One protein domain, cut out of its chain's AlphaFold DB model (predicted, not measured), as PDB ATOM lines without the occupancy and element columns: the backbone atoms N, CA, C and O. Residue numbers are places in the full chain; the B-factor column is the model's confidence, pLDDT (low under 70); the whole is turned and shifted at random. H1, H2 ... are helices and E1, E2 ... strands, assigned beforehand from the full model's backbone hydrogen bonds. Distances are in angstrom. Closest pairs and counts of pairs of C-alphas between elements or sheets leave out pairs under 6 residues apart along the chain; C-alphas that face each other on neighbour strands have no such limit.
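What this domain is: This is residues 286 to 352 of the 484 residues of an uncharacterized protein of Euryarchaeota archaeon (UniProt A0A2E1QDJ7). Four antiparallel strands make one strongly twisted sheet, curled like part of a barrel but left open, with its edge strands E1 and E2 apart. The single short helix H1 sits off one end of this curl, not on the sheet, and residues 306 to 311 after it stick out. The printed part has 67 residues, with one named helix and four named strands along the chain as E1, H1, E2, E3, E4; the sheet's order is E1, E4, E3, E2. The class is mostly strand, although under half of the residues, 31 of 67, are in named elements. The whole is compact, with a radius of gyration of the C-alphas of 12.4 A, and rounded, spanning 29 by 29 by 23 A.

Where its parts are: The longest strand, E3, holds residues 327 to 335 and measures 24.8 A from first to last C-alpha. E4 is residues 342 to 347, 15.1 A, and ends with C-alpha 347 at (-25.950, 23.175, -123.860). E2 is residues 318 to 323, 16.4 A. E1 is residues 287 to 292, 16.8 A, and begins with C-alpha 287 at (-27.377, 28.567, -115.151). H1 is residues 302 to 305, 4.9 A, with C-alpha 302 at (-21.271, 42.503, -118.322).

How they stand to each other: E4 and E3 are inner strands and form a hairpin, with 128 degrees between their directions; N 334 and O 344 are 2.8 A apart, within hydrogen-bond range. E3 and E2 also form a hairpin, at 147 degrees, with N 321 and O 329 within hydrogen-bond range at 2.8 A. E2, E3 and E4 make a meander, each strand the antiparallel neighbour of the one before. E1 and E4 are antiparallel neighbours at 131 degrees, with N 288 and O 343 within hydrogen-bond range at 2.9 A; the C-alphas of Ile 287 and Ile 344, which face each other, are 4.9 A apart. From edge to edge the strands' lines turn by 113 degrees and the way across the sheet by 116 degrees. Residues 291 to 292 of E1 pair antiparallel with residues 295 to 296. H1 is apart from E3 and E4. H1 is too short for an O i to N i+4 pair; its one O i to N i+3 pair is within range.

The domain as a whole: The C-alphas farthest apart, those of Asp 325 and Leu 338, are 34.1 A apart. The printed part has no cut. The link from H1 to E2, residues 306 to 317, is long; that from E2 to E3 is tight. The mean pLDDT of the printed part is 82.1; residues 294, 309 to 310 and 323 to 326 are under 70.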
ATOM      1  N   ASN A 286     -28.828  24.803-116.357       89.62
ATOM      2  CA  ASN A 286     -28.666  25.755-117.451       89.62
ATOM      3  C   ASN A 286     -28.203  27.133-116.968       89.62
ATOM      4  O   ASN A 286     -28.261  28.083-117.740       89.62
ATOM      5  N   ILE A 287     -27.798  27.281-115.707       90.69
ATOM      6  CA  ILE A 287     -27.377  28.567-115.151       90.69
ATOM      7  C   ILE A 287     -25.879  28.525-114.872       90.69
ATOM      8  O   ILE A 287     -25.367  27.605-114.235       90.69
ATOM      9  N   ALA A 288     -25.190  29.551-115.358       90.06
ATOM     10  CA  ALA A 288     -23.776  29.784-115.142       90.06
ATOM     11  C   ALA A 288     -23.577  31.079-114.348       90.06
ATOM     12  O   ALA A 288     -24.053  32.153-114.736       90.06
ATOM     13  N   VAL A 289     -22.860  30.969-113.234       91.25
ATOM     14  CA  VAL A 289     -22.620  32.052-112.278       91.25
ATOM     15  C   VAL A 289     -21.123  32.198-112.038       91.25
ATOM     16  O   VAL A 289     -20.397  31.210-111.979       91.25
ATOM     17  N   LEU A 290     -20.654  33.435-111.899       87.38
ATOM     18  CA  LEU A 290     -19.252  33.732-111.616       87.38
ATOM     19  C   LEU A 290     -18.961  33.680-110.115       87.38
ATOM     20  O   LEU A 290     -19.772  34.133-109.301       87.38
ATOM     21  N   GLY A 291     -17.782  33.168-109.766       83.31
ATOM     22  CA  GLY A 291     -17.247  33.149-108.411       83.31
ATOM     23  C   GLY A 291     -15.898  33.859-108.301       83.31
ATOM     24  O   GLY A 291     -15.058  33.769-109.196       83.31
ATOM     25  N   ASP A 292     -15.680  34.553-107.181       78.38
ATOM     26  CA  ASP A 292     -14.360  35.032-106.745       78.38
ATOM     27  C   ASP A 292     -14.143  34.637-105.281       78.38
ATOM     28  O   ASP A 292     -15.032  34.799-104.443       78.38
ATOM     29  N   LYS A 293     -12.961  34.095-104.964       71.19
ATOM     30  CA  LYS A 293     -12.546  33.707-103.596       71.19
ATOM     31  C   LYS A 293     -13.576  32.857-102.830       71.19
ATOM     32  O   LYS A 293     -13.695  32.978-101.611       71.19
ATOM     33  N   GLY A 294     -14.305  31.987-103.531       66.00
ATOM     34  CA  GLY A 294     -15.297  31.085-102.935       66.00
ATOM     35  C   GLY A 294     -16.670  31.710-102.656       66.00
ATOM     36  O   GLY A 294     -17.489  31.073-101.997       66.00
ATOM     37  N   ILE A 295     -16.945  32.925-103.144       71.38
ATOM     38  CA  ILE A 295     -18.275  33.551-103.103       71.38
ATOM     39  C   ILE A 295     -18.852  33.551-104.523       71.38
ATOM     40  O   ILE A 295     -18.261  34.122-105.437       71.38
ATOM     41  N   ALA A 296     -20.002  32.895-104.703       75.94
ATOM     42  CA  ALA A 296     -20.701  32.780-105.981       75.94
ATOM     43  C   ALA A 296     -21.784  33.862-106.134       75.94
ATOM     44  O   ALA A 296     -22.516  34.135-105.184       75.94
ATOM     45  N   GLY A 297     -21.938  34.423-107.337       73.56
ATOM     46  CA  GLY A 297     -23.129  35.201-107.717       73.56
ATOM     47  C   GLY A 297     -23.123  36.686-107.383       73.56
ATOM     48  O   GLY A 297     -24.159  37.327-107.494       73.56
ATOM     49  N   GLU A 298     -21.980  37.260-107.012       79.31
ATOM     50  CA  GLU A 298     -21.869  38.709-106.772       79.31
ATOM     51  C   GLU A 298     -21.431  39.483-108.031       79.31
ATOM     52  O   GLU A 298     -21.647  40.689-108.158       79.31
ATOM     53  N   ILE A 299     -20.814  38.790-108.990       81.50
ATOM     54  CA  ILE A 299     -20.175  39.418-110.147       81.50
ATOM     55  C   ILE A 299     -21.139  39.467-111.326       81.50
ATOM     56  O   ILE A 299     -21.690  38.456-111.759       81.50
ATOM     57  N   ASN A 300     -21.280  40.662-111.889       86.50
ATOM     58  CA  ASN A 300     -22.069  40.900-113.085       86.50
ATOM     59  C   ASN A 300     -21.335  40.410-114.345       86.50
ATOM     60  O   ASN A 300     -20.171  40.760-114.574       86.50
ATOM     61  N   TRP A 301     -22.035  39.661-115.197       87.31
ATOM     62  CA  TRP A 301     -21.474  39.120-116.435       87.31
ATOM     63  C   TRP A 301     -21.056  40.186-117.451       87.31
ATOM     64  O   TRP A 301     -20.102  39.949-118.195       87.31
ATOM     65  N   ARG A 302     -21.672  41.379-117.452       82.81
ATOM     66  CA  ARG A 302     -21.271  42.503-118.322       82.81
ATOM     67  C   ARG A 302     -19.797  42.856-118.170       82.81
ATOM     68  O   ARG A 302     -19.134  43.153-119.155       82.81
ATOM     69  N   VAL A 303     -19.257  42.742-116.955       80.94
ATOM     70  CA  VAL A 303     -17.843  43.029-116.667       80.94
ATOM     71  C   VAL A 303     -16.911  42.137-117.490       80.94
ATOM     72  O   VAL A 303     -15.850  42.590-117.911       80.94
ATOM     73  N   ILE A 304     -17.298  40.883-117.732       78.50
ATOM     74  CA  ILE A 304     -16.521  39.942-118.544       78.50
ATOM     75  C   ILE A 304     -16.862  40.094-120.028       78.50
ATOM     76  O   ILE A 304     -15.956  40.103-120.857       78.50
ATOM     77  N   LEU A 305     -18.149  40.229-120.365       79.81
ATOM     78  CA  LEU A 305     -18.608  40.341-121.753       79.81
ATOM     79  C   LEU A 305     -18.045  41.588-122.454       79.81
ATOM     80  O   LEU A 305     -17.632  41.484-123.604       79.81
ATOM     81  N   ASP A 306     -17.956  42.724-121.756       77.25
ATOM     82  CA  ASP A 306     -17.402  43.973-122.302       77.25
ATOM     83  C   ASP A 306     -15.863  43.979-122.327       77.25
ATOM     84  O   ASP A 306     -15.247  44.724-123.093       77.25
ATOM     85  N   ALA A 307     -15.221  43.170-121.479       70.56
ATOM     86  CA  ALA A 307     -13.763  43.093-121.390       70.56
ATOM     87  C   ALA A 307     -13.138  42.151-122.429       70.56
ATOM     88  O   ALA A 307     -11.950  42.275-122.738       70.56
ATOM     89  N   LEU A 308     -13.908  41.195-122.953       70.56
ATOM     90  CA  LEU A 308     -13.438  40.239-123.950       70.56
ATOM     91  C   LEU A 308     -13.544  40.812-125.376       70.56
ATOM     92  O   LEU A 308     -14.493  41.523-125.699       70.56
ATOM     93  N   PRO A 309     -12.592  40.495-126.274       63.53
ATOM     94  CA  PRO A 309     -12.646  40.952-127.656       63.53
ATOM     95  C   PRO A 309     -13.789  40.256-128.412       63.53
ATOM     96  O   PRO A 309     -13.715  39.064-128.701       63.53
ATOM     97  N   GLY A 310     -14.825  41.014-128.762       69.88
ATOM     98  CA  GLY A 310     -16.001  40.537-129.491       69.88
ATOM     99  C   GLY A 310     -17.238  41.350-129.120       69.88
ATOM    100  O   GLY A 310     -17.154  42.274-128.315       69.88
ATOM    101  N   GLN A 311     -18.382  41.041-129.724       76.00
ATOM    102  CA  GLN A 311     -19.673  41.535-129.247       76.00
ATOM    103  C   GLN A 311     -20.491  40.338-128.812       76.00
ATOM    104  O   GLN A 311     -20.668  39.404-129.584       76.00
ATOM    105  N   TYR A 312     -20.989  40.382-127.581       82.81
ATOM    106  CA  TYR A 312     -21.939  39.396-127.105       82.81
ATOM    107  C   TYR A 312     -23.209  39.425-127.970       82.81
ATOM    108  O   TYR A 312     -23.845  40.471-128.116       82.81
ATOM    109  N   ILE A 313     -23.583  38.274-128.527       83.62
ATOM    110  CA  ILE A 313     -24.833  38.088-129.265       83.62
ATOM    111  C   ILE A 313     -25.589  36.929-128.621       83.62
ATOM    112  O   ILE A 313     -25.120  35.786-128.612       83.62
ATOM    113  N   ALA A 314     -26.782  37.220-128.102       85.25
ATOM    114  CA  ALA A 314     -27.616  36.228-127.438       85.25
ATOM    115  C   ALA A 314     -27.909  35.027-128.347       85.25
ATOM    116  O   ALA A 314     -28.343  35.181-129.488       85.25
ATOM    117  N   GLY A 315     -27.635  33.824-127.837       80.56
ATOM    118  CA  GLY A 315     -27.847  32.564-128.554       80.56
ATOM    119  C   GLY A 315     -26.804  32.228-129.629       80.56
ATOM    120  O   GLY A 315     -26.866  31.141-130.195       80.56
ATOM    121  N   LEU A 316     -25.836  33.110-129.903       82.81
ATOM    122  CA  LEU A 316     -24.735  32.862-130.847       82.81
ATOM    123  C   LEU A 316     -23.382  32.759-130.147       82.81
ATOM    124  O   LEU A 316     -22.579  31.896-130.514       82.81
ATOM    125  N   SER A 317     -23.141  33.601-129.142       86.06
ATOM    126  CA  SER A 317     -21.938  33.510-128.321       86.06
ATOM    127  C   SER A 317     -21.921  32.179-127.565       86.06
ATOM    128  O   SER A 317     -22.962  31.673-127.129       86.06
ATOM    129  N   LYS A 318     -20.733  31.589-127.436       87.81
ATOM    130  CA  LYS A 318     -20.536  30.239-126.899       87.81
ATOM    131  C   LYS A 318     -19.703  30.249-125.629       87.81
ATOM    132  O   LYS A 318     -18.754  31.022-125.510       87.81
ATOM    133  N   ILE A 319     -20.015  29.337-124.721       87.56
ATOM    134  CA  ILE A 319     -19.195  28.992-123.565       87.56
ATOM    135  C   ILE A 319     -18.572  27.617-123.780       87.56
ATOM    136  O   ILE A 319     -19.214  26.709-124.302       87.56
ATOM    137  N   TYR A 320     -17.304  27.495-123.407       85.62
ATOM    138  CA  TYR A 320     -16.536  26.259-123.438       85.62
ATOM    139  C   TYR A 320     -16.117  25.924-122.018       85.62
ATOM    140  O   TYR A 320     -15.521  26.762-121.340       85.62
ATOM    141  N   LEU A 321     -16.385  24.693-121.609       82.81
ATOM    142  CA  LEU A 321     -16.012  24.133-120.325       82.81
ATOM    143  C   LEU A 321     -15.075  22.958-120.568       82.81
ATOM    144  O   LEU A 321     -15.457  21.994-121.220       82.81
ATOM    145  N   ASN A 322     -13.856  23.026-120.061       79.38
ATOM    146  CA  ASN A 322     -12.859  21.982-120.228       79.38
ATOM    147  C   ASN A 322     -12.745  21.178-118.937       79.38
ATOM    148  O   ASN A 322     -12.399  21.717-117.884       79.38
ATOM    149  N   ARG A 323     -12.983  19.873-119.032       69.44
ATOM    150  CA  ARG A 323     -12.742  18.910-117.956       69.44
ATOM    151  C   ARG A 323     -11.863  17.784-118.491       69.44
ATOM    152  O   ARG A 323     -12.037  17.370-119.633       69.44
ATOM    153  N   LEU A 324     -10.930  17.290-117.675       63.97
ATOM    154  CA  LEU A 324     -10.018  16.205-118.070       63.97
ATOM    155  C   LEU A 324     -10.788  14.938-118.492       63.97
ATOM    156  O   LEU A 324     -10.399  14.270-119.444       63.97
ATOM    157  N   ASP A 325     -11.901  14.659-117.811       63.81
ATOM    158  CA  ASP A 325     -12.657  13.411-117.954       63.81
ATOM    159  C   ASP A 325     -13.571  13.371-119.189       63.81
ATOM    160  O   ASP A 325     -13.729  12.325-119.809       63.81
ATOM    161  N   VAL A 326     -14.215  14.499-119.517       65.88
ATOM    162  CA  VAL A 326     -15.275  14.592-120.546       65.88
ATOM    163  C   VAL A 326     -14.784  15.329-121.800       65.88
ATOM    164  O   VAL A 326     -15.355  15.194-122.879       65.88
ATOM    165  N   GLY A 327     -13.693  16.090-121.690       70.19
ATOM    166  CA  GLY A 327     -13.231  16.996-122.734       70.19
ATOM    167  C   GLY A 327     -13.922  18.359-122.657       70.19
ATOM    168  O   GLY A 327     -14.178  18.881-121.569       70.19
ATOM    169  N   SER A 328     -14.164  18.972-123.817       78.56
ATOM    170  CA  SER A 328     -14.769  20.304-123.915       78.56
ATOM    171  C   SER A 328     -16.289  20.220-124.083       78.56
ATOM    172  O   SER A 328     -16.761  19.897-125.171       78.56
ATOM    173  N   VAL A 329     -17.043  20.591-123.048       83.94
ATOM    174  CA  VAL A 329     -18.500  20.788-123.111       83.94
ATOM    175  C   VAL A 329     -18.791  22.194-123.630       83.94
ATOM    176  O   VAL A 329     -18.161  23.166-123.204       83.94
ATOM    177  N   ILE A 330     -19.718  22.313-124.580       88.75
ATOM    178  CA  ILE A 330     -20.001  23.568-125.281       88.75
ATOM    179  C   ILE A 330     -21.469  23.940-125.081       88.75
ATOM    180  O   ILE A 330     -22.357  23.098-125.148       88.75
ATOM    181  N   GLY A 331     -21.737  25.226-124.867       88.31
ATOM    182  CA  GLY A 331     -23.095  25.761-124.832       88.31
ATOM    183  C   GLY A 331     -23.185  27.124-125.502       88.31
ATOM    184  O   GLY A 331     -22.189  27.830-125.641       88.31
ATOM    185  N   THR A 332     -24.383  27.500-125.932       91.62
ATOM    186  CA  THR A 332     -24.705  28.865-126.374       91.62
ATOM    187  C   THR A 332     -25.251  29.667-125.201       91.62
ATOM    188  O   THR A 332     -25.981  29.123-124.376       91.62
ATOM    189  N   ILE A 333     -24.884  30.943-125.092       92.12
ATOM    190  CA  ILE A 333     -25.192  31.758-123.911       92.12
ATOM    191  C   ILE A 333     -26.222  32.860-124.188       92.12
ATOM    192  O   ILE A 333     -26.175  33.581-125.188       92.12
ATOM    193  N   ALA A 334     -27.142  33.022-123.244       90.94
ATOM    194  CA  ALA A 334     -28.153  34.064-123.157       90.94
ATOM    195  C   ALA A 334     -27.980  34.812-121.822       90.94
ATOM    196  O   ALA A 334     -27.924  34.196-120.762       90.94
ATOM    197  N   HIS A 335     -27.862  36.134-121.853       88.25
ATOM    198  CA  HIS A 335     -27.743  36.942-120.650       88.25
ATOM    199  C   HIS A 335     -29.127  37.144-120.044       88.25
ATOM    200  O   HIS A 335     -30.065  37.504-120.755       88.25
ATOM    201  N   ASN A 336     -29.263  36.866-118.749       86.56
ATOM    202  CA  ASN A 336     -30.528  37.044-118.059       86.56
ATOM    203  C   ASN A 336     -30.783  38.541-117.804       86.56
ATOM    204  O   ASN A 336     -30.020  39.198-117.104       86.56
ATOM    205  N   GLU A 337     -31.869  39.077-118.365       82.06
ATOM    206  CA  GLU A 337     -32.246  40.493-118.222       82.06
ATOM    207  C   GLU A 337     -32.802  40.837-116.829       82.06
ATOM    208  O   GLU A 337     -32.838  42.007-116.451       82.06
ATOM    209  N   LEU A 338     -33.249  39.834-116.065       85.12
ATOM    210  CA  LEU A 338     -33.799  40.013-114.716       85.12
ATOM    211  C   LEU A 338     -32.721  39.951-113.628       85.12
ATOM    212  O   LEU A 338     -32.904  40.525-112.556       85.12
ATOM    213  N   ASP A 339     -31.622  39.248-113.901       85.94
ATOM    214  CA  ASP A 339     -30.485  39.097-112.996       85.94
ATOM    215  C   ASP A 339     -29.177  39.044-113.791       85.94
ATOM    216  O   ASP A 339     -28.812  38.024-114.381       85.94
ATOM    217  N   GLU A 340     -28.444  40.154-113.773       85.00
ATOM    218  CA  GLU A 340     -27.217  40.309-114.550       85.00
ATOM    219  C   GLU A 340     -26.021  39.501-113.985       85.00
ATOM    220  O   GLU A 340     -24.936  39.479-114.576       85.00
ATOM    221  N   THR A 341     -26.189  38.807-112.856       88.62
ATOM    222  CA  THR A 341     -25.177  37.888-112.299       88.62
ATOM    223  C   THR A 341     -25.250  36.485-112.911       88.62
ATOM    224  O   THR A 341     -24.351  35.665-112.712       88.62
ATOM    225  N   GLN A 342     -26.280  36.211-113.722       90.62
ATOM    226  CA  GLN A 342     -26.547  34.894-114.293       90.62
ATOM    227  C   GLN A 342     -26.458  34.889-115.826       90.62
ATOM    228  O   GLN A 342     -26.984  35.763-116.526       90.62
ATOM    229  N   LEU A 343     -25.828  33.842-116.361       89.44
ATOM    230  CA  LEU A 343     -25.954  33.447-117.761       89.44
ATOM    231  C   LEU A 343     -26.840  32.213-117.859       89.44
ATOM    232  O   LEU A 343     -26.626  31.222-117.167       89.44
ATOM    233  N   ILE A 344     -27.797  32.267-118.774       92.44
ATOM    234  CA  ILE A 344     -28.582  31.118-119.198       92.44
ATOM    235  C   ILE A 344     -27.804  30.438-120.321       92.44
ATOM    236  O   ILE A 344     -27.524  31.043-121.356       92.44
ATOM    237  N   VAL A 345     -27.443  29.179-120.126       91.62
ATOM    238  CA  VAL A 345     -26.692  28.378-121.086       91.62
ATOM    239  C   VAL A 345     -27.608  27.336-121.707       91.62
ATOM    240  O   VAL A 345     -28.256  26.553-121.013       91.62
ATOM    241  N   ASN A 346     -27.646  27.307-123.032       92.44
ATOM    242  CA  ASN A 346     -28.248  26.229-123.794       92.44
ATOM    243  C   ASN A 346     -27.135  25.295-124.280       92.44
ATOM    244  O   ASN A 346     -26.376  25.648-125.189       92.44
ATOM    245  N   TRP A 347     -27.008  24.149-123.615       90.44
ATOM    246  CA  TRP A 347     -25.950  23.175-123.860       90.44
ATOM    247  C   TRP A 347     -26.118  22.460-125.198       90.44
ATOM    248  O   TRP A 347     -27.229  22.117-125.601       90.44
ATOM    249  N   ASP A 348     -24.998  22.213-125.871       88.44
ATOM    250  CA  ASP A 348     -24.946  21.358-127.049       88.44
ATOM    251  C   ASP A 348     -24.924  19.893-126.599       88.44
ATOM    252  O   ASP A 348     -23.935  19.417-126.028       88.44
ATOM    253  N   THR A 349     -26.029  19.183-126.836       85.00
ATOM    254  CA  THR A 349     -26.219  17.794-126.397       85.00
ATOM    255  C   THR A 349     -25.214  16.828-127.012       85.00
ATOM    256  O   THR A 349     -24.973  15.781-126.423       85.00
ATOM    257  N   ASP A 350     -24.594  17.176-128.145       83.31
ATOM    258  CA  ASP A 350     -23.566  16.345-128.782       83.31
ATOM    259  C   ASP A 350     -22.213  16.428-128.051       83.31
ATOM    260  O   ASP A 350     -21.317  15.619-128.294       83.31
ATOM    261  N   THR A 351     -22.050  17.407-127.152       84.56
ATOM    262  CA  THR A 351     -20.822  17.610-126.364       84.56
ATOM    263  C   THR A 351     -20.902  17.059-124.944       84.56
ATOM    264  O   THR A 351     -19.895  17.049-124.238       84.56
ATOM    265  N   ILE A 352     -22.080  16.590-124.526       85.88
ATOM    266  CA  ILE A 352     -22.315  15.985-123.212       85.88
ATOM    267  C   ILE A 352     -22.397  14.459-123.389       85.88
ATOM    268  O   ILE A 352     -22.979  13.994-124.372       85.88
TER     269      ILE A 352